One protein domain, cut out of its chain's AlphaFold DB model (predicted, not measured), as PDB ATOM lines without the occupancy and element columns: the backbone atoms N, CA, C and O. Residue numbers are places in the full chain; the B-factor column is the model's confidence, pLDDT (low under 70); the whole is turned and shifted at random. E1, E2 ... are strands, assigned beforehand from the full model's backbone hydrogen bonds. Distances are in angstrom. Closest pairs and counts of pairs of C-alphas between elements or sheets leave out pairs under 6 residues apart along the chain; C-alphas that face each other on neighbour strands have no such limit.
ATOM      1  N   ILE A   8     213.726 258.500 302.629       53.75
ATOM      2  CA  ILE A   8     213.608 259.955 302.567       53.75
ATOM      3  C   ILE A   8     213.884 260.351 301.119       53.75
ATOM      4  O   ILE A   8     214.984 260.125 300.612       53.75
ATOM      5  N   ARG A   9     212.892 260.916 300.429       55.72
ATOM      6  CA  ARG A   9     213.118 261.534 299.116       55.72
ATOM      7  C   ARG A   9     213.358 263.025 299.337       55.72
ATOM      8  O   ARG A   9     212.417 263.765 299.605       55.72
ATOM      9  N   SER A  10     214.614 263.459 299.249       42.41
ATOM     10  CA  SER A  10     214.977 264.877 299.144       42.41
ATOM     11  C   SER A  10     215.243 265.193 297.675       42.41
ATOM     12  O   SER A  10     216.240 264.726 297.122       42.41
ATOM     13  N   ILE A  11     214.360 265.947 297.025       48.91
ATOM     14  CA  ILE A  11     214.596 266.440 295.666       48.91
ATOM     15  C   ILE A  11     214.614 267.963 295.746       48.91
ATOM     16  O   ILE A  11     213.652 268.574 296.198       48.91
ATOM     17  N   TRP A  12     215.725 268.582 295.345       40.88
ATOM     18  CA  TRP A  12     215.918 270.038 295.396       40.88
ATOM     19  C   TRP A  12     215.146 270.802 294.304       40.88
ATOM     20  O   TRP A  12     215.281 272.012 294.170       40.88
ATOM     21  N   SER A  13     214.308 270.116 293.529       54.53
ATOM     22  CA  SER A  13     213.319 270.714 292.633       54.53
ATOM     23  C   SER A  13     212.218 269.689 292.337       54.53
ATOM     24  O   SER A  13     212.364 268.513 292.671       54.53
ATOM     25  N   PHE A  14     211.105 270.166 291.779       53.50
ATOM     26  CA  PHE A  14     209.917 269.408 291.371       53.50
ATOM     27  C   PHE A  14     210.207 267.952 290.947       53.50
ATOM     28  O   PHE A  14     210.976 267.707 290.019       53.50
ATOM     29  N   GLY A  15     209.573 266.984 291.615       63.78
ATOM     30  CA  GLY A  15     209.698 265.561 291.306       63.78
ATOM     31  C   GLY A  15     208.377 264.960 290.848       63.78
ATOM     32  O   GLY A  15     207.381 265.026 291.564       63.78
ATOM     33  N   LEU A  16     208.374 264.323 289.680       65.19
ATOM     34  CA  LEU A  16     207.228 263.567 289.186       65.19
ATOM     35  C   LEU A  16     207.356 262.089 289.599       65.19
ATOM     36  O   LEU A  16     208.375 261.442 289.350       65.19
ATOM     37  N   LEU A  17     206.325 261.548 290.245       67.62
ATOM     38  CA  LEU A  17     206.231 260.154 290.669       67.62
ATOM     39  C   LEU A  17     205.402 259.372 289.635       67.62
ATOM     40  O   LEU A  17     204.181 259.498 289.603       67.62
ATOM     41  N   ASN A  18     206.075 258.578 288.794       56.44
ATOM     42  CA  ASN A  18     205.484 257.906 287.619       56.44
ATOM     43  C   ASN A  18     205.379 256.377 287.720       56.44
ATOM     44  O   ASN A  18     204.920 255.734 286.782       56.44
ATOM     45  N   ALA A  19     205.830 255.778 288.820       54.66
ATOM     46  CA  ALA A  19     205.750 254.337 289.022       54.66
ATOM     47  C   ALA A  19     205.324 254.024 290.454       54.66
ATOM     48  O   ALA A  19     205.783 254.683 291.394       54.66
ATOM     49  N   ALA A  20     204.480 253.000 290.604       53.75
ATOM     50  CA  ALA A  20     204.094 252.475 291.903       53.75
ATOM     51  C   ALA A  20     205.347 252.039 292.678       53.75
ATOM     52  O   ALA A  20     206.178 251.276 292.179       53.75
ATOM     53  N   THR A  21     205.512 252.536 293.901       56.47
ATOM     54  CA  THR A  21     206.659 252.161 294.731       56.47
ATOM     55  C   THR A  21     206.431 250.776 295.342       56.47
ATOM     56  O   THR A  21     205.572 250.625 296.204       56.47
ATOM     57  N   THR A  22     207.235 249.777 294.969       52.47
ATOM     58  CA  THR A  22     207.235 248.414 295.557       52.47
ATOM     59  C   THR A  22     207.950 248.333 296.915       52.47
ATOM     60  O   THR A  22     208.341 247.264 297.380       52.47
ATOM     61  N   TYR A  23     208.185 249.483 297.541       54.44
ATOM     62  CA  TYR A  23     209.027 249.615 298.718       54.44
ATOM     63  C   TYR A  23     208.272 249.314 300.005       54.44
ATOM     64  O   TYR A  23     207.261 249.948 300.247       54.44
ATOM     65  N   THR A  24     208.809 248.443 300.863       56.59
ATOM     66  CA  THR A  24     208.061 247.873 301.992       56.59
ATOM     67  C   THR A  24     208.031 248.675 303.298       56.59
ATOM     68  O   THR A  24     207.550 248.172 304.313       56.59
ATOM     69  N   GLY A  25     208.547 249.904 303.320       62.69
ATOM     70  CA  GLY A  25     208.568 250.719 304.535       62.69
ATOM     71  C   GLY A  25     208.045 252.136 304.351       62.69
ATOM     72  O   GLY A  25     207.604 252.532 303.271       62.69
ATOM     73  N   SER A  26     208.057 252.904 305.439       70.56
ATOM     74  CA  SER A  26     207.515 254.263 305.448       70.56
ATOM     75  C   SER A  26     208.230 255.161 304.436       70.56
ATOM     76  O   SER A  26     209.455 255.116 304.279       70.56
ATOM     77  N   THR A  27     207.451 255.996 303.748       81.12
ATOM     78  CA  THR A  27     207.974 256.992 302.806       81.12
ATOM     79  C   THR A  27     207.782 258.384 303.382       81.12
ATOM     80  O   THR A  27     206.669 258.777 303.720       81.12
ATOM     81  N   THR A  28     208.873 259.143 303.476       85.12
ATOM     82  CA  THR A  28     208.838 260.546 303.896       85.12
ATOM     83  C   THR A  28     209.182 261.441 302.715       85.12
ATOM     84  O   THR A  28     210.270 261.344 302.138       85.12
ATOM     85  N   LEU A  29     208.248 262.322 302.364       86.62
ATOM     86  CA  LEU A  29     208.489 263.448 301.470       86.62
ATOM     87  C   LEU A  29     209.032 264.587 302.330       86.62
ATOM     88  O   LEU A  29     208.338 265.024 303.249       86.62
ATOM     89  N   ALA A  30     210.274 265.004 302.076       83.44
ATOM     90  CA  ALA A  30     211.009 265.859 303.010       83.44
ATOM     91  C   ALA A  30     211.224 267.304 302.550       83.44
ATOM     92  O   ALA A  30     211.398 268.191 303.376       83.44
ATOM     93  N   ALA A  31     211.214 267.556 301.241       84.31
ATOM     94  CA  ALA A  31     211.325 268.902 300.688       84.31
ATOM     95  C   ALA A  31     210.806 268.939 299.248       84.31
ATOM     96  O   ALA A  31     210.917 267.947 298.526       84.31
ATOM     97  N   GLY A  32     210.301 270.099 298.826       87.56
ATOM     98  CA  GLY A  32     209.927 270.368 297.439       87.56
ATOM     99  C   GLY A  32     208.479 270.018 297.093       87.56
ATOM    100  O   GLY A  32     207.611 269.894 297.957       87.56
ATOM    101  N   THR A  33     208.217 269.904 295.790       89.50
ATOM    102  CA  THR A  33     206.908 269.533 295.235       89.50
ATOM    103  C   THR A  33     206.996 268.156 294.594       89.50
ATOM    104  O   THR A  33     207.872 267.920 293.762       89.50
ATOM    105  N   PHE A  34     206.074 267.271 294.955       88.31
ATOM    106  CA  PHE A  34     205.930 265.934 294.394       88.31
ATOM    107  C   PHE A  34     204.607 265.852 293.653       88.31
ATOM    108  O   PHE A  34     203.561 265.941 294.285       88.31
ATOM    109  N   ALA A  35     204.653 265.665 292.340       89.00
ATOM    110  CA  ALA A  35     203.461 265.426 291.539       89.00
ATOM    111  C   ALA A  35     203.263 263.920 291.328       89.00
ATOM    112  O   ALA A  35     204.224 263.222 291.002       89.00
ATOM    113  N   THR A  36     202.050 263.394 291.476       86.19
ATOM    114  CA  THR A  36     201.738 262.040 290.995       86.19
ATOM    115  C   THR A  36     201.433 262.100 289.503       86.19
ATOM    116  O   THR A  36     200.628 262.921 289.078       86.19
ATOM    117  N   GLY A  37     202.074 261.246 288.706       85.25
ATOM    118  CA  GLY A  37     201.855 261.183 287.257       85.25
ATOM    119  C   GLY A  37     200.779 260.189 286.815       85.25
ATOM    120  O   GLY A  37     200.487 260.110 285.626       85.25
ATOM    121  N   ALA A  38     200.216 259.414 287.746       86.06
ATOM    122  CA  ALA A  38     199.147 258.451 287.494       86.06
ATOM    123  C   ALA A  38     198.367 258.137 288.783       86.06
ATOM    124  O   ALA A  38     198.769 258.526 289.887       86.06
ATOM    125  N   ALA A  39     197.272 257.388 288.653       88.81
ATOM    126  CA  ALA A  39     196.575 256.799 289.792       88.81
ATOM    127  C   ALA A  39     197.388 255.652 290.420       88.81
ATOM    128  O   ALA A  39     198.148 254.968 289.736       88.81
ATOM    129  N   GLY A  40     197.224 255.434 291.728       84.38
ATOM    130  CA  GLY A  40     197.850 254.306 292.437       84.38
ATOM    131  C   GLY A  40     199.382 254.355 292.498       84.38
ATOM    132  O   GLY A  40     200.038 253.322 292.621       84.38
ATOM    133  N   ILE A  41     199.961 255.554 292.404       81.50
ATOM    134  CA  ILE A  41     201.407 255.771 292.524       81.50
ATOM    135  C   ILE A  41     201.885 255.444 293.932       81.50
ATOM    136  O   ILE A  41     202.966 254.877 294.122       81.50
ATOM    137  N   PHE A  42     201.066 255.767 294.927       73.38
ATOM    138  CA  PHE A  42     201.316 255.303 296.273       73.38
ATOM    139  C   PHE A  42     200.758 253.892 296.456       73.38
ATOM    140  O   PHE A  42     199.588 253.634 296.179       73.38
ATOM    141  N   SER A  43     201.617 252.968 296.896       66.12
ATOM    142  CA  SER A  43     201.194 251.599 297.197       66.12
ATOM    143  C   SER A  43     200.307 251.576 298.444       66.12
ATOM    144  O   SER A  43     200.561 252.295 299.417       66.12
ATOM    145  N   ARG A  44     199.294 250.700 298.429       64.25
ATOM    146  CA  ARG A  44     198.303 250.551 299.504       64.25
ATOM    147  C   ARG A  44     198.922 250.124 300.828       64.25
ATOM    148  O   ARG A  44     198.281 250.344 301.842       64.25
ATOM    149  N   ASP A  45     200.129 249.571 300.840       65.25
ATOM    150  CA  ASP A  45     200.665 248.839 301.993       65.25
ATOM    151  C   ASP A  45     201.460 249.706 302.994       65.25
ATOM    152  O   ASP A  45     201.881 249.201 304.034       65.25
ATOM    153  N   PHE A  46     201.684 251.004 302.720       74.06
ATOM    154  CA  PHE A  46     202.628 251.818 303.512       74.06
ATOM    155  C   PHE A  46     202.062 253.128 304.054       74.06
ATOM    156  O   PHE A  46     201.088 253.693 303.549       74.06
ATOM    157  N   ALA A  47     202.727 253.612 305.106       82.19
ATOM    158  CA  ALA A  47     202.521 254.931 305.676       82.19
ATOM    159  C   ALA A  47     203.350 255.984 304.925       82.19
ATOM    160  O   ALA A  47     204.556 255.808 304.707       82.19
ATOM    161  N   PHE A  48     202.704 257.092 304.574       87.88
ATOM    162  CA  PHE A  48     203.318 258.250 303.938       87.88
ATOM    163  C   PHE A  48     203.323 259.445 304.881       87.88
ATOM    164  O   PHE A  48     202.328 259.722 305.547       87.88
ATOM    165  N   THR A  49     204.428 260.183 304.891       91.62
ATOM    166  CA  THR A  49     204.557 261.436 305.637       91.62
ATOM    167  C   THR A  49     204.875 262.569 304.678       91.62
ATOM    168  O   THR A  49     205.887 262.529 303.977       91.62
ATOM    169  N   VAL A  50     204.028 263.595 304.682       93.75
ATOM    170  CA  VAL A  50     204.262 264.878 304.014       93.75
ATOM    171  C   VAL A  50     204.777 265.848 305.074       93.75
ATOM    172  O   VAL A  50     204.037 266.207 305.994       93.75
ATOM    173  N   GLN A  51     206.060 266.209 304.998       94.00
ATOM    174  CA  GLN A  51     206.682 267.135 305.949       94.00
ATOM    175  C   GLN A  51     206.225 268.590 305.734       94.00
ATOM    176  O   GLN A  51     205.651 268.913 304.690       94.00
ATOM    177  N   PRO A  52     206.465 269.488 306.709       94.25
ATOM    178  CA  PRO A  52     206.240 270.918 306.521       94.25
ATOM    179  C   PRO A  52     206.945 271.454 305.270       94.25
ATOM    180  O   PRO A  52     208.008 270.967 304.895       94.25
ATOM    181  N   ALA A  53     206.341 272.457 304.627       90.81
ATOM    182  CA  ALA A  53     206.816 273.061 303.375       90.81
ATOM    183  C   ALA A  53     206.926 272.103 302.165       90.81
ATOM    184  O   ALA A  53     207.469 272.483 301.127       90.81
ATOM    185  N   VAL A  54     206.380 270.885 302.261       93.56
ATOM    186  CA  VAL A  54     206.237 269.967 301.125       93.56
ATOM    187  C   VAL A  54     204.878 270.145 300.469       93.56
ATOM    188  O   VAL A  54     203.859 270.233 301.153       93.56
ATOM    189  N   ILE A  55     204.868 270.130 299.137       93.62
ATOM    190  CA  ILE A  55     203.646 270.033 298.337       93.62
ATOM    191  C   ILE A  55     203.560 268.624 297.762       93.62
ATOM    192  O   ILE A  55     204.438 268.196 297.016       93.62
ATOM    193  N   LEU A  56     202.488 267.911 298.082       92.81
ATOM    194  CA  LEU A  56     202.052 266.731 297.357       92.81
ATOM    195  C   LEU A  56     200.912 267.136 296.423       92.81
ATOM    196  O   LEU A  56     199.817 267.463 296.870       92.81
ATOM    197  N   ASP A  57     201.184 267.099 295.130       92.75
ATOM    198  CA  ASP A  57     200.251 267.397 294.061       92.75
ATOM    199  C   ASP A  57     199.767 266.108 293.401       92.75
ATOM    200  O   ASP A  57     200.546 265.361 292.814       92.75
ATOM    201  N   ARG A  58     198.478 265.808 293.517       92.56
ATOM    202  CA  ARG A  58     197.930 264.563 292.981       92.56
ATOM    203  C   ARG A  58     197.513 264.664 291.514       92.56
ATOM    204  O   ARG A  58     197.188 263.638 290.931       92.56
ATOM    205  N   GLN A  59     197.530 265.855 290.914       91.06
ATOM    206  CA  GLN A  59     197.185 266.092 289.507       91.06
ATOM    207  C   GLN A  59     195.875 265.414 289.035       91.06
ATOM    208  O   GLN A  59     195.787 264.947 287.903       91.06
ATOM    209  N   GLY A  60     194.866 265.325 289.902       92.00
ATOM    210  CA  GLY A  60     193.559 264.719 289.616       92.00
ATOM    211  C   GLY A  60     193.533 263.196 289.720       92.00
ATOM    212  O   GLY A  60     192.518 262.574 289.427       92.00
ATOM    213  N   PHE A  61     194.633 262.570 290.141       92.19
ATOM    214  CA  PHE A  61     194.731 261.121 290.209       92.19
ATOM    215  C   PHE A  61     194.323 260.556 291.565       92.19
ATOM    216  O   PHE A  61     194.756 261.014 292.633       92.19
ATOM    217  N   ASP A  62     193.563 259.466 291.512       93.75
ATOM    218  CA  ASP A  62     193.209 258.662 292.673       93.75
ATOM    219  C   ASP A  62     194.435 258.023 293.310       93.75
ATOM    220  O   ASP A  62     195.280 257.414 292.650       93.75
ATOM    221  N   GLN A  63     194.517 258.126 294.631       92.50
ATOM    222  CA  GLN A  63     195.590 257.521 295.407       92.50
ATOM    223  C   GLN A  63     195.002 256.677 296.526       92.50
ATOM    224  O   GLN A  63     193.989 257.035 297.126       92.50
ATOM    225  N   THR A  64     195.650 255.551 296.827       91.44
ATOM    226  CA  THR A  64     195.275 254.711 297.966       91.44
ATOM    227  C   THR A  64     196.485 254.420 298.840       91.44
ATOM    228  O   THR A  64     197.530 254.023 298.344       91.44
ATOM    229  N   LEU A  65     196.330 254.607 300.148       88.94
ATOM    230  CA  LEU A  65     197.397 254.545 301.148       88.94
ATOM    231  C   LEU A  65     196.927 253.768 302.379       88.94
ATOM    232  O   LEU A  65     195.778 253.920 302.779       88.94
ATOM    233  N   THR A  66     197.798 253.040 303.082       90.31
ATOM    234  CA  THR A  66     197.427 252.539 304.423       90.31
ATOM    235  C   THR A  66     197.293 253.711 305.390       90.31
ATOM    236  O   THR A  66     196.296 253.832 306.100       90.31
ATOM    237  N   SER A  67     198.268 254.621 305.398       91.94
ATOM    238  CA  SER A  67     198.201 255.804 306.251       91.94
ATOM    239  C   SER A  67     198.874 257.017 305.625       91.94
ATOM    240  O   SER A  67     199.869 256.884 304.914       91.94
ATOM    241  N   LEU A  68     198.347 258.202 305.927       95.12
ATOM    242  CA  LEU A  68     198.935 259.485 305.569       95.12
ATOM    243  C   LEU A  68     199.077 260.373 306.808       95.12
ATOM    244  O   LEU A  68     198.088 260.688 307.461       95.12
ATOM    245  N   THR A  69     200.293 260.832 307.084       96.81
ATOM    246  CA  THR A  69     200.570 261.934 308.011       96.81
ATOM    247  C   THR A  69     200.810 263.213 307.214       96.81
ATOM    248  O   THR A  69     201.780 263.297 306.460       96.81
ATOM    249  N   ASN A  70     199.948 264.215 307.385       97.75
ATOM    250  CA  ASN A  70     200.008 265.474 306.647       97.75
ATOM    251  C   ASN A  70     200.440 266.645 307.542       97.75
ATOM    252  O   ASN A  70     199.657 267.128 308.356       97.75
ATOM    253  N   SER A  71     201.669 267.126 307.351       98.06
ATOM    254  CA  SER A  71     202.177 268.374 307.956       98.06
ATOM    255  C   SER A  71     202.455 269.463 306.909       98.06
ATOM    256  O   SER A  71     202.945 270.531 307.259       98.06
ATOM    257  N   GLY A  72     202.207 269.179 305.626       97.56
ATOM    258  CA  GLY A  72     202.489 270.065 304.495       97.56
ATOM    259  C   GLY A  72     201.215 270.421 303.733       97.56
ATOM    260  O   GLY A  72     200.147 270.538 304.328       97.56
ATOM    261  N   LEU A  73     201.322 270.591 302.417       97.44
ATOM    262  CA  LEU A  73     200.185 270.795 301.524       97.44
ATOM    263  C   LEU A  73     199.934 269.526 300.711       97.44
ATOM    264  O   LEU A  73     200.786 269.105 299.937       97.44
ATOM    265  N   VAL A  74     198.740 268.956 300.834       96.62
ATOM    266  CA  VAL A  74     198.234 267.933 299.915       96.62
ATOM    267  C   VAL A  74     197.175 268.591 299.048       96.62
ATOM    268  O   VAL A  74     196.178 269.081 299.570       96.62
ATOM    269  N   ARG A  75     197.377 268.618 297.733       94.50
ATOM    270  CA  ARG A  75     196.405 269.155 296.779       94.50
ATOM    271  C   ARG A  75     196.022 268.105 295.756       94.50
ATOM    272  O   ARG A  75     196.857 267.293 295.355       94.50
ATOM    273  N   THR A  76     194.768 268.114 295.340       85.88
ATOM    274  CA  THR A  76     194.280 267.207 294.305       85.88
ATOM    275  C   THR A  76     194.715 267.649 292.927       85.88
ATOM    276  O   THR A  76     195.303 266.831 292.234       85.88
ATOM    277  N   GLY A  77     194.512 268.921 292.566       73.94
ATOM    278  CA  GLY A  77     194.736 269.408 291.201       73.94
ATOM    279  C   GLY A  77     193.779 268.747 290.194       73.94
ATOM    280  O   GLY A  77     193.312 267.638 290.412       73.94
ATOM    281  N   GLY A  78     193.487 269.398 289.067       76.62
ATOM    282  CA  GLY A  78     192.615 268.823 288.031       76.62
ATOM    283  C   GLY A  78     191.123 269.147 288.202       76.62
ATOM    284  O   GLY A  78     190.767 270.316 288.370       76.62
ATOM    285  N   SER A  79     190.263 268.134 288.040       75.94
ATOM    286  CA  SER A  79     188.796 268.210 288.152       75.94
ATOM    287  C   SER A  79     188.310 267.682 289.505       75.94
ATOM    288  O   SER A  79     188.941 266.797 290.070       75.94
ATOM    289  N   ALA A  80     187.166 268.188 289.979       85.50
ATOM    290  CA  ALA A  80     186.553 267.900 291.281       85.50
ATOM    291  C   ALA A  80     185.984 266.466 291.417       85.50
ATOM    292  O   ALA A  80     184.785 266.292 291.625       85.50
ATOM    293  N   GLU A  81     186.817 265.436 291.270       93.19
ATOM    294  CA  GLU A  81     186.409 264.020 291.320       93.19
ATOM    295  C   GLU A  81     187.470 263.080 291.921       93.19
ATOM    296  O   GLU A  81     187.220 261.884 292.081       93.19
ATOM    297  N   ALA A  82     188.649 263.582 292.289       94.31
ATOM    298  CA  ALA A  82     189.776 262.749 292.675       94.31
ATOM    299  C   ALA A  82     189.688 262.263 294.134       94.31
ATOM    300  O   ALA A  82     189.464 263.020 295.085       94.31
ATOM    301  N   LEU A  83     190.000 260.984 294.354       95.38
ATOM    302  CA  LEU A  83     189.848 260.296 295.638       95.38
ATOM    303  C   LEU A  83     191.191 259.973 296.298       95.38
ATOM    304  O   LEU A  83     192.018 259.240 295.753       95.38
ATOM    305  N   LEU A  84     191.407 260.485 297.510       95.31
ATOM    306  CA  LEU A  84     192.460 260.000 298.402       95.31
ATOM    307  C   LEU A  84     191.853 258.983 299.355       95.31
ATOM    308  O   LEU A  84     191.217 259.357 300.335       95.31
ATOM    309  N   THR A  85     192.064 257.700 299.100       95.69
ATOM    310  CA  THR A  85     191.606 256.650 300.010       95.69
ATOM    311  C   THR A  85     192.706 256.297 300.999       95.69
ATOM    312  O   THR A  85     193.824 255.968 300.605       95.69
ATOM    313  N   THR A  86     192.403 256.321 302.294       95.56
ATOM    314  CA  THR A  86     193.333 255.866 303.323       95.56
ATOM    315  C   THR A  86     192.647 255.139 304.468       95.56
ATOM    316  O   THR A  86     191.477 255.387 304.737       95.56
ATOM    317  N   THR A  87     193.346 254.229 305.148       96.12
ATOM    318  CA  THR A  87     192.835 253.663 306.404       96.12
ATOM    319  C   THR A  87     192.979 254.677 307.533       96.12
ATOM    320  O   THR A  87     191.994 254.954 308.208       96.12
ATOM    321  N   ASN A  88     194.160 255.282 307.701       96.75
ATOM    322  CA  ASN A  88     194.415 256.260 308.765       96.75
ATOM    323  C   ASN A  88     194.962 257.583 308.224       96.75
ATOM    324  O   ASN A  88     196.050 257.618 307.645       96.75
ATOM    325  N   TYR A  89     194.267 258.683 308.504       97.81
ATOM    326  CA  TYR A  89     194.727 260.036 308.197       97.81
ATOM    327  C   TYR A  89     195.138 260.755 309.488       97.81
ATOM    328  O   TYR A  89     194.387 260.783 310.458       97.81
ATOM    329  N   ILE A  90     196.322 261.356 309.518       98.50
ATOM    330  CA  ILE A  90     196.827 262.093 310.679       98.50
ATOM    331  C   ILE A  90     197.206 263.501 310.229       98.50
ATOM    332  O   ILE A  90     198.248 263.708 309.602       98.50
ATOM    333  N   GLY A  91     196.371 264.476 310.569       98.44
ATOM    334  CA  GLY A  91     196.681 265.888 310.391       98.44
ATOM    335  C   GLY A  91     197.678 266.368 311.446       98.44
ATOM    336  O   GLY A  91     197.496 266.147 312.642       98.44
ATOM    337  N   ARG A  92     198.753 267.028 311.023       98.25
ATOM    338  CA  ARG A  92     199.742 267.672 311.901       98.25
ATOM    339  C   ARG A  92     199.859 269.159 311.564       98.25
ATOM    340  O   ARG A  92     200.955 269.662 311.336       98.25
ATOM    341  N   GLY A  93     198.713 269.835 311.469       97.62
ATOM    342  CA  GLY A  93     198.628 271.234 311.042       97.62
ATOM    343  C   GLY A  93     198.831 271.437 309.538       97.62
ATOM    344  O   GLY A  93     199.039 272.561 309.094       97.62
ATOM    345  N   GLY A  94     198.791 270.357 308.750       98.25
ATOM    346  CA  GLY A  94     198.867 270.426 307.294       98.25
ATOM    347  C   GLY A  94     197.598 270.999 306.661       98.25
ATOM    348  O   GLY A  94     196.554 271.143 307.299       98.25
ATOM    349  N   THR A  95     197.688 271.296 305.367       98.50
ATOM    350  CA  THR A  95     196.575 271.747 304.530       98.50
ATOM    351  C   THR A  95     196.184 270.660 303.536       98.50
ATOM    352  O   THR A  95     197.041 269.994 302.948       98.50
ATOM    353  N   LEU A  96     194.882 270.498 303.338       98.00
ATOM    354  CA  LEU A  96     194.286 269.776 302.229       98.00
ATOM    355  C   LEU A  96     193.589 270.799 301.321       98.00
ATOM    356  O   LEU A  96     192.693 271.512 301.769       98.00
ATOM    357  N   ALA A  97     194.015 270.893 300.066       97.31
ATOM    358  CA  ALA A  97     193.390 271.744 299.058       97.31
ATOM    359  C   ALA A  97     192.608 270.880 298.072       97.31
ATOM    360  O   ALA A  97     193.205 270.046 297.388       97.31
ATOM    361  N   ILE A  98     191.292 271.080 298.032       97.19
ATOM    362  CA  ILE A  98     190.366 270.314 297.200       97.19
ATOM    363  C   ILE A  98     189.637 271.192 296.195       97.19
ATOM    364  O   ILE A  98     189.351 272.363 296.458       97.19
ATOM    365  N   ASP A  99     189.302 270.583 295.068       96.69
ATOM    366  CA  ASP A  99     188.407 271.133 294.072       96.69
ATOM    367  C   ASP A  99     187.000 270.583 294.300       96.69
ATOM    368  O   ASP A  99     186.784 269.376 294.439       96.69
ATOM    369  N   THR A 100     186.028 271.488 294.336       96.94
ATOM    370  CA  THR A 100     184.623 271.147 294.555       96.94
ATOM    371  C   THR A 100     183.751 271.938 293.598       96.94
ATOM    372  O   THR A 100     183.867 273.159 293.503       96.94
ATOM    373  N   TYR A 101     182.837 271.266 292.906       96.94
ATOM    374  CA  TYR A 101     181.752 271.929 292.197       96.94
ATOM    375  C   TYR A 101     180.718 272.394 293.231       96.94
ATOM    376  O   TYR A 101     179.848 271.633 293.643       96.94
ATOM    377  N   LEU A 102     180.841 273.631 293.721       97.50
ATOM    378  CA  LEU A 102     179.961 274.157 294.770       97.50
ATOM    379  C   LEU A 102     178.561 274.456 294.211       97.50
ATOM    380  O   LEU A 102     178.296 275.542 293.693       97.50
ATOM    381  N   ALA A 103     177.674 273.464 294.282       97.56
ATOM    382  CA  ALA A 103     176.266 273.557 293.911       97.56
ATOM    383  C   ALA A 103     175.391 272.782 294.921       97.56
ATOM    384  O   ALA A 103     175.546 272.979 296.123       97.56
ATOM    385  N   ALA A 104     174.444 271.964 294.457       97.62
ATOM    386  CA  ALA A 104     173.498 271.249 295.312       97.62
ATOM    387  C   ALA A 104     174.139 270.031 296.010       97.62
ATOM    388  O   ALA A 104     175.327 269.743 295.835       97.62
ATOM    389  N   ASP A 105     173.340 269.294 296.784       97.69
ATOM    390  CA  ASP A 105     173.755 268.037 297.418       97.69
ATOM    391  C   ASP A 105     174.414 267.080 296.412       97.69
ATOM    392  O   ASP A 105     174.025 267.010 295.245       97.69
ATOM    393  N   ASN A 106     175.406 266.313 296.870       95.88
ATOM    394  CA  ASN A 106     176.139 265.330 296.062       95.88
ATOM    395  C   ASN A 106     176.867 265.892 294.828       95.88
ATOM    396  O   ASN A 106     177.269 265.111 293.961       95.88
ATOM    397  N   SER A 107     177.073 267.209 294.748       97.44
ATOM    398  CA  SER A 107     177.877 267.793 293.673       97.44
ATOM    399  C   SER A 107     179.282 267.168 293.612       97.44
ATOM    400  O   SER A 107     179.816 266.760 294.652       97.44
ATOM    401  N   PRO A 108     179.899 267.094 292.417       96.81
ATOM    402  CA  PRO A 108     181.258 266.588 292.267       96.81
ATOM    403  C   PRO A 108     182.235 267.300 293.202       96.81
ATOM    404  O   PRO A 108     182.262 268.530 293.295       96.81
ATOM    405  N   SER A 109     183.026 266.511 293.917       97.19
ATOM    406  CA  SER A 109     184.101 267.000 294.765       97.19
ATOM    407  C   SER A 109     185.223 265.988 294.790       97.19
ATOM    408  O   SER A 109     184.979 264.776 294.811       97.19
ATOM    409  N   ASP A 110     186.439 266.496 294.913       97.00
ATOM    410  CA  ASP A 110     187.531 265.712 295.456       97.00
ATOM    411  C   ASP A 110     187.208 265.277 296.885       97.00
ATOM    412  O   ASP A 110     186.556 266.011 297.640       97.00
ATOM    413  N   LYS A 111     187.666 264.078 297.261       96.12
ATOM    414  CA  LYS A 111     187.358 263.495 298.574       96.12
ATOM    415  C   LYS A 111     188.563 262.849 299.225       96.12
ATOM    416  O   LYS A 111     189.382 262.202 298.567       96.12
ATOM    417  N   VAL A 112     188.598 262.925 300.551       97.31
ATOM    418  CA  VAL A 112     189.352 261.974 301.371       97.31
ATOM    419  C   VAL A 112     188.402 260.895 301.857       97.31
ATOM    420  O   VAL A 112     187.407 261.185 302.513       97.31
ATOM    421  N   VAL A 113     188.719 259.642 301.550       97.81
ATOM    422  CA  VAL A 113     187.957 258.474 301.984       97.81
ATOM    423  C   VAL A 113     188.719 257.770 303.103       97.81
ATOM    424  O   VAL A 113     189.778 257.195 302.858       97.81
ATOM    425  N   ILE A 114     188.172 257.779 304.317       98.31
ATOM    426  CA  ILE A 114     188.678 257.031 305.472       98.31
ATOM    427  C   ILE A 114     188.025 255.652 305.489       98.31
ATOM    428  O   ILE A 114     186.828 255.513 305.739       98.31
ATOM    429  N   ASN A 115     188.807 254.620 305.194       97.38
ATOM    430  CA  ASN A 115     188.318 253.269 304.964       97.38
ATOM    431  C   ASN A 115     188.760 252.312 306.081       97.38
ATOM    432  O   ASN A 115     189.873 251.783 306.047       97.38
ATOM    433  N   GLY A 116     187.878 252.098 307.061       97.62
ATOM    434  CA  GLY A 116     188.058 251.159 308.174       97.62
ATOM    435  C   GLY A 116     188.962 251.609 309.324       97.62
ATOM    436  O   GLY A 116     189.112 250.862 310.285       97.62
ATOM    437  N   GLY A 117     189.556 252.802 309.250       97.19
ATOM    438  CA  GLY A 117     190.376 253.369 310.326       97.19
ATOM    439  C   GLY A 117     189.866 254.727 310.799       97.19
ATOM    440  O   GLY A 117     188.660 254.940 310.916       97.19
ATOM    441  N   ILE A 118     190.774 255.653 311.101       98.44
ATOM    442  CA  ILE A 118     190.407 256.942 311.696       98.44
ATOM    443  C   ILE A 118     191.189 258.115 311.097       98.44
ATOM    444  O   ILE A 118     192.388 258.013 310.820       98.44
ATOM    445  N   ALA A 119     190.516 259.255 310.923       98.56
ATOM    446  CA  ALA A 119     191.173 260.546 310.757       98.56
ATOM    447  C   ALA A 119     191.334 261.251 312.111       98.56
ATOM    448  O   ALA A 119     190.362 261.412 312.844       98.56
ATOM    449  N   THR A 120     192.547 261.690 312.437       98.69
ATOM    450  CA  THR A 120     192.888 262.345 313.712       98.69
ATOM    451  C   THR A 120     193.781 263.564 313.499       98.69
ATOM    452  O   THR A 120     194.246 263.820 312.385       98.69
ATOM    453  N   GLY A 121     194.067 264.283 314.587       98.31
ATOM    454  CA  GLY A 121     194.940 265.450 314.573       98.31
ATOM    455  C   GLY A 121     194.205 266.682 314.067       98.31
ATOM    456  O   GLY A 121     193.027 266.829 314.366       98.31
ATOM    457  N   THR A 122     194.895 267.555 313.333       98.44
ATOM    458  CA  THR A 122     194.310 268.785 312.780       98.44
ATOM    459  C   THR A 122     194.749 269.026 311.342       98.44
ATOM    460  O   THR A 122     195.930 268.886 310.999       98.44
ATOM    461  N   THR A 123     193.791 269.411 310.502       98.75
ATOM    462  CA  THR A 123     193.999 269.687 309.076       98.75
ATOM    463  C   THR A 123     193.185 270.894 308.659       98.75
ATOM    464  O   THR A 123     191.980 270.947 308.893       98.75
ATOM    465  N   THR A 124     193.829 271.826 307.969       98.62
ATOM    466  CA  THR A 124     193.127 272.928 307.313       98.62
ATOM    467  C   THR A 124     192.595 272.454 305.964       98.62
ATOM    468  O   THR A 124     193.371 272.030 305.113       98.62
ATOM    469  N   LEU A 125     191.287 272.523 305.748       98.06
ATOM    470  CA  LEU A 125     190.642 272.247 304.469       98.06
ATOM    471  C   LEU A 125     190.450 273.556 303.705       98.06
ATOM    472  O   LEU A 125     189.784 274.468 304.185       98.06
ATOM    473  N   THR A 126     190.998 273.644 302.500       97.31
ATOM    474  CA  THR A 126     190.754 274.760 301.579       97.31
ATOM    475  C   THR A 126     189.993 274.242 300.371       97.31
ATOM    476  O   THR A 126     190.336 273.197 299.819       97.31
ATOM    477  N   VAL A 127     188.940 274.958 299.987       97.00
ATOM    478  CA  VAL A 127     188.029 274.549 298.916       97.00
ATOM    479  C   VAL A 127     188.124 275.555 297.784       97.00
ATOM    480  O   VAL A 127     187.845 276.738 297.974       97.00
ATOM    481  N   ARG A 128     188.497 275.087 296.595       95.38
ATOM    482  CA  ARG A 128     188.414 275.867 295.363       95.38
ATOM    483  C   ARG A 128     187.127 275.500 294.636       95.38
ATOM    484  O   ARG A 128     186.896 274.335 294.316       95.38
ATOM    485  N   ASN A 129     186.309 276.504 294.330       95.50
ATOM    486  CA  ASN A 129     185.129 276.294 293.502       95.50
ATOM    487  C   ASN A 129     185.540 275.962 292.058       95.50
ATOM    488  O   ASN A 129     186.085 276.809 291.348       95.50
ATOM    489  N   ALA A 130     185.247 274.747 291.610       95.06
ATOM    490  CA  ALA A 130     185.554 274.239 290.277       95.06
ATOM    491  C   ALA A 130     184.414 274.506 289.275       95.06
ATOM    492  O   ALA A 130     184.036 273.630 288.500       95.06
ATOM    493  N   GLY A 131     183.849 275.717 289.303       94.38
ATOM    494  CA  GLY A 131     182.792 276.154 288.378       94.38
ATOM    495  C   GLY A 131     181.355 275.927 288.856       94.38
ATOM    496  O   GLY A 131     180.430 276.069 288.063       94.38
ATOM    497  N   GLY A 132     181.148 275.606 290.133       96.31
ATOM    498  CA  GLY A 132     179.818 275.476 290.721       96.31
ATOM    499  C   GLY A 132     179.087 276.815 290.836       96.31
ATOM    500  O   GLY A 132     179.666 277.829 291.239       96.31
ATOM    501  N   SER A 133     177.796 276.816 290.503       95.75
ATOM    502  CA  SER A 133     176.964 278.026 290.464       95.75
ATOM    503  C   SER A 133     176.572 278.581 291.837       95.75
ATOM    504  O   SER A 133     176.069 279.699 291.904       95.75
ATOM    505  N   GLY A 134     176.774 277.824 292.918       96.75
ATOM    506  CA  GLY A 134     176.248 278.155 294.238       96.75
ATOM    507  C   GLY A 134     174.767 277.834 294.361       96.75
ATOM    508  O   GLY A 134     173.917 278.632 293.977       96.75
ATOM    509  N   ILE A 135     174.448 276.672 294.922       97.31
ATOM    510  CA  ILE A 135     173.071 276.238 295.189       97.31
ATOM    511  C   ILE A 135     172.991 275.737 296.629       97.31
ATOM    512  O   ILE A 135     173.928 275.129 297.134       97.31
ATOM    513  N   LEU A 136     171.871 275.994 297.300       96.69
ATOM    514  CA  LEU A 136     171.653 275.507 298.656       96.69
ATOM    515  C   LEU A 136     171.662 273.970 298.687       96.69
ATOM    516  O   LEU A 136     170.951 273.323 297.919       96.69
ATOM    517  N   THR A 137     172.438 273.399 299.603       96.88
ATOM    518  CA  THR A 137     172.371 271.983 299.978       96.88
ATOM    519  C   THR A 137     171.225 271.762 300.959       96.88
ATOM    520  O   THR A 137     171.065 272.537 301.902       96.88
ATOM    521  N   THR A 138     170.427 270.722 300.751       95.69
ATOM    522  CA  THR A 138     169.186 270.453 301.499       95.69
ATOM    523  C   THR A 138     169.175 269.105 302.216       95.69
ATOM    524  O   THR A 138     168.252 268.836 302.984       95.69
ATOM    525  N   ALA A 139     170.189 268.272 301.989       95.38
ATOM    526  CA  ALA A 139     170.347 266.958 302.593       95.38
ATOM    527  C   ALA A 139     171.767 266.821 303.171       95.38
ATOM    528  O   ALA A 139     172.200 267.668 303.950       95.38
ATOM    529  N   ASP A 140     172.502 265.780 302.777       93.19
ATOM    530  CA  ASP A 140     173.843 265.471 303.290       93.19
ATOM    531  C   ASP A 140     174.943 266.412 302.761       93.19
ATOM    532  O   ASP A 140     176.122 266.249 303.079       93.19
ATOM    533  N   GLY A 141     174.589 267.396 301.931       96.69
ATOM    534  CA  GLY A 141     175.526 268.367 301.397       96.69
ATOM    535  C   GLY A 141     176.481 267.800 300.354       96.69
ATOM    536  O   GLY A 141     176.170 266.870 299.601       96.69
ATOM    537  N   ILE A 142     177.653 268.426 300.261       97.94
ATOM    538  CA  ILE A 142     178.716 268.025 299.342       97.94
ATOM    539  C   ILE A 142     179.786 267.293 300.143       97.94
ATOM    540  O   ILE A 142     180.463 267.865 300.995       97.94
ATOM    541  N   TRP A 143     179.945 266.009 299.852       96.62
ATOM    542  CA  TRP A 143     180.893 265.155 300.551       96.62
ATOM    543  C   TRP A 143     182.325 265.517 300.164       96.62
ATOM    544  O   TRP A 143     182.705 265.345 299.008       96.62
ATOM    545  N   VAL A 144     183.122 265.946 301.140       96.75
ATOM    546  CA  VAL A 144     184.559 266.258 300.989       96.75
ATOM    547  C   VAL A 144     185.441 265.313 301.808       96.75
ATOM    548  O   VAL A 144     186.547 264.956 301.403       96.75
ATOM    549  N   ILE A 145     184.912 264.827 302.930       97.50
ATOM    550  CA  ILE A 145     185.448 263.709 303.700       97.50
ATOM    551  C   ILE A 145     184.372 262.625 303.710       97.50
ATOM    552  O   ILE A 145     183.198 262.908 303.929       97.50
ATOM    553  N   GLN A 146     184.755 261.381 303.450       97.19
ATOM    554  CA  GLN A 146     183.849 260.241 303.460       97.19
ATOM    555  C   GLN A 146     184.430 259.139 304.337       97.19
ATOM    556  O   GLN A 146     185.601 258.798 304.214       97.19
ATOM    557  N   THR A 147     183.607 258.519 305.173       97.50
ATOM    558  CA  THR A 147     183.985 257.319 305.920       97.50
ATOM    559  C   THR A 147     183.354 256.074 305.293       97.50
ATOM    560  O   THR A 147     182.242 256.111 304.766       97.50
ATOM    561  N   LYS A 148     184.083 254.954 305.290       98.00
ATOM    562  CA  LYS A 148     183.620 253.644 304.797       98.00
ATOM    563  C   LYS A 148     184.108 252.525 305.707       98.00
ATOM    564  O   LYS A 148     185.122 252.679 306.383       98.00
ATOM    565  N   ASN A 149     183.406 251.391 305.692       97.50
ATOM    566  CA  ASN A 149     183.795 250.153 306.383       97.50
ATOM    567  C   ASN A 149     184.145 250.344 307.872       97.50
ATOM    568  O   ASN A 149     185.109 249.764 308.358       97.50
ATOM    569  N   GLY A 150     183.385 251.180 308.587       97.31
ATOM    570  CA  GLY A 150     183.642 251.500 309.998       97.31
ATOM    571  C   GLY A 150     184.677 252.608 310.226       97.31
ATOM    572  O   GLY A 150     185.098 252.819 311.358       97.31
ATOM    573  N   GLY A 151     185.085 253.317 309.169       98.06
ATOM    574  CA  GLY A 151     185.949 254.486 309.273       98.06
ATOM    575  C   GLY A 151     185.324 255.613 310.105       98.06
ATOM    576  O   GLY A 151     184.105 255.779 310.117       98.06
ATOM    577  N   THR A 152     186.153 256.413 310.771       98.44
ATOM    578  CA  THR A 152     185.710 257.525 311.633       98.44
ATOM    579  C   THR A 152     186.583 258.770 311.469       98.44
ATOM    580  O   THR A 152     187.689 258.709 310.929       98.44
ATOM    581  N   THR A 153     186.096 259.914 311.944       98.25
ATOM    582  CA  THR A 153     186.854 261.167 312.042       98.25
ATOM    583  C   THR A 153     186.779 261.684 313.476       98.25
ATOM    584  O   THR A 153     185.711 261.686 314.084       98.25
ATOM    585  N   ALA A 154     187.907 262.115 314.035       98.31
ATOM    586  CA  ALA A 154     187.914 262.874 315.280       98.31
ATOM    587  C   ALA A 154     187.330 264.276 315.044       98.31
ATOM    588  O   ALA A 154     187.481 264.823 313.953       98.31
ATOM    589  N   THR A 155     186.723 264.870 316.074       96.50
ATOM    590  CA  THR A 155     186.031 266.171 315.997       96.50
ATOM    591  C   THR A 155     186.888 267.283 315.386       96.50
ATOM    592  O   THR A 155     186.412 268.034 314.549       96.50
ATOM    593  N   GLU A 156     188.175 267.340 315.737       96.12
ATOM    594  CA  GLU A 156     189.095 268.404 315.302       96.12
ATOM    595  C   GLU A 156     189.908 268.040 314.043       96.12
ATOM    596  O   GLU A 156     190.807 268.779 313.638       96.12
ATOM    597  N   ALA A 157     189.636 266.882 313.421       98.12
ATOM    598  CA  ALA A 157     190.472 266.338 312.346       98.12
ATOM    599  C   ALA A 157     190.558 267.258 311.120       98.12
ATOM    600  O   ALA A 157     191.605 267.311 310.461       98.12
ATOM    601  N   PHE A 158     189.477 267.982 310.825       98.50
ATOM    602  CA  PHE A 158     189.354 268.860 309.668       98.50
ATOM    603  C   PHE A 158     188.618 270.143 310.042       98.50
ATOM    604  O   PHE A 158     187.563 270.104 310.664       98.50
ATOM    605  N   MET A 159     189.158 271.278 309.613       98.00
ATOM    606  CA  MET A 159     188.557 272.594 309.807       98.00
ATOM    607  C   MET A 159     188.658 273.382 308.510       98.00
ATOM    608  O   MET A 159     189.685 273.326 307.835       98.00
ATOM    609  N   LEU A 160     187.621 274.135 308.153       97.81
ATOM    610  CA  LEU A 160     187.667 274.978 306.962       97.81
ATOM    611  C   LEU A 160     188.638 276.155 307.178       97.81
ATOM    612  O   LEU A 160     188.540 276.877 308.165       97.81
ATOM    613  N   GLY A 161     189.583 276.334 306.256       96.06
ATOM    614  CA  GLY A 161     190.654 277.335 306.330       96.06
ATOM    615  C   GLY A 161     190.314 278.715 305.774       96.06
ATOM    616  O   GLY A 161     191.195 279.564 305.681       96.06
ATOM    617  N   GLY A 162     189.071 278.930 305.349       94.06
ATOM    618  CA  GLY A 162     188.605 280.160 304.715       94.06
ATOM    619  C   GLY A 162     187.190 279.995 304.167       94.06
ATOM    620  O   GLY A 162     186.559 278.966 304.380       94.06
ATOM    621  N   GLU A 163     186.679 280.995 303.455       94.12
ATOM    622  CA  GLU A 163     185.357 280.895 302.829       94.12
ATOM    623  C   GLU A 163     185.373 279.905 301.655       94.12
ATOM    624  O   GLU A 163     186.177 280.029 300.731       94.12
ATOM    625  N   ALA A 164     184.450 278.943 301.667       96.62
ATOM    626  CA  ALA A 164     184.116 278.142 300.497       96.62
ATOM    627  C   ALA A 164     182.897 278.779 299.818       96.62
ATOM    628  O   ALA A 164     181.776 278.605 300.287       96.62
ATOM    629  N   ARG A 165     183.106 279.542 298.740       96.50
ATOM    630  CA  ARG A 165     182.046 280.336 298.095       96.50
ATOM    631  C   ARG A 165     181.690 279.809 296.705       96.50
ATOM    632  O   ARG A 165     182.549 279.716 295.826       96.50
TER     633      ARG A 165
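This is residues 8 to 165 of the 174 residues of an uncharacterized protein of Silvimonas terrae (UniProt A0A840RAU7). The chain winds in stacked turns, a three-sided solenoid whose turns follow one another along the longest axis, from E1 and E2 at one end towards E12 at the other. One side is the row E1, E3, E5 and then parts of E7, E9 and E11; a second is the row E2, E4, E6, E8 and then the later parts of E9 and E11; the third, in the later turns, is the first residues of E7 and of E9, then E10 and E12. Past the end at E12, the links of residues 101 to 110 and 130 to 144 loop outward. The printed part has 158 residues, with no named helix and twelve named strands, which follow one another along the chain from E1 to E12; they make one branched sheet whose neighbour pairs are parallel and in which E9 has three or more neighbours, and the class is all strand, though under half of the residues, 72 of 158, are in named strands. The whole is compact, with a radius of gyration of the C-alphas of 15.0 A and spans of 45 by 32 by 25 A.

E1, residues 8 to 10, is an edge strand and is parallel to E3, residues 27 to 31, with N 9 and O 28 3.2 A apart, within hydrogen-bond range. E2, residues 15 to 17, is another edge strand, parallel to E4, residues 33 to 36, with N 17 and O 35 at 2.8 A. E1 and E2 are apart, and E3 and E4 meet only through their link. E5, residues 47 to 50, is parallel to E3 at 7 degrees, with N 29 and O 49 at 2.9 A. E6, residues 55 to 57, is parallel to E4, with N 34 and O 55 at 2.8 A. E7, residues 63 to 70, bends by 102 degrees at residue 66 and is parallel to E5, with N 48 and O 67 at 2.9 A. E8, residues 73 to 75, is parallel to E6 at 11 degrees, with N 56 and O 73 at 2.8 A. E9, residues 83 to 100, bends by 172 degrees at residue 86 and has E7 and E8 on one side; N 70 and O 90 are 2.8 A apart, and so are N 90 and O 68, while N 74 and O 95 are at 2.9 A. On the other side of E9 are E10, residues 111 to 115, with N 86 and O 113 at 2.8 A, and E11, residues 118 to 129, with N 126 and O 96 at 2.8 A. E11, an edge strand, bends by 98 degrees at residue 121. E12, residues 145 to 148, also an edge strand, is parallel to E10, with N 146 and O 112 at 2.8 A. Short parallel pairings join residues 118 to 119 of E11 with residues 152 to 153, and residues 124 to 125 with residues 159 to 160.

E1 begins at C-alpha 8, (213.608, 259.955, 302.567). From first to last C-alpha E3 measures 12.6 A, E7 14.5 A, E10 12.1 A and E11 27.1 A. E9, the longest strand by residues, measures 12.1 A, from C-alpha 83 at (189.848, 260.296, 295.638) to C-alpha 100. E12 ends at C-alpha 148, (183.620, 253.644, 304.797).

The two C-alphas farthest apart are those of Trp 12 and Thr 138, 47.1 A. The sheet is twisted, with C-alphas up to 11.6 A off its best plane. The printed part has no cut, and its one long link, E11 to E12, has 15 residues. Residues 149 to 165 hold no named element. The mean pLDDT of the printed part is 88.8; residues 8 to 25 and 43 to 45 are under 70.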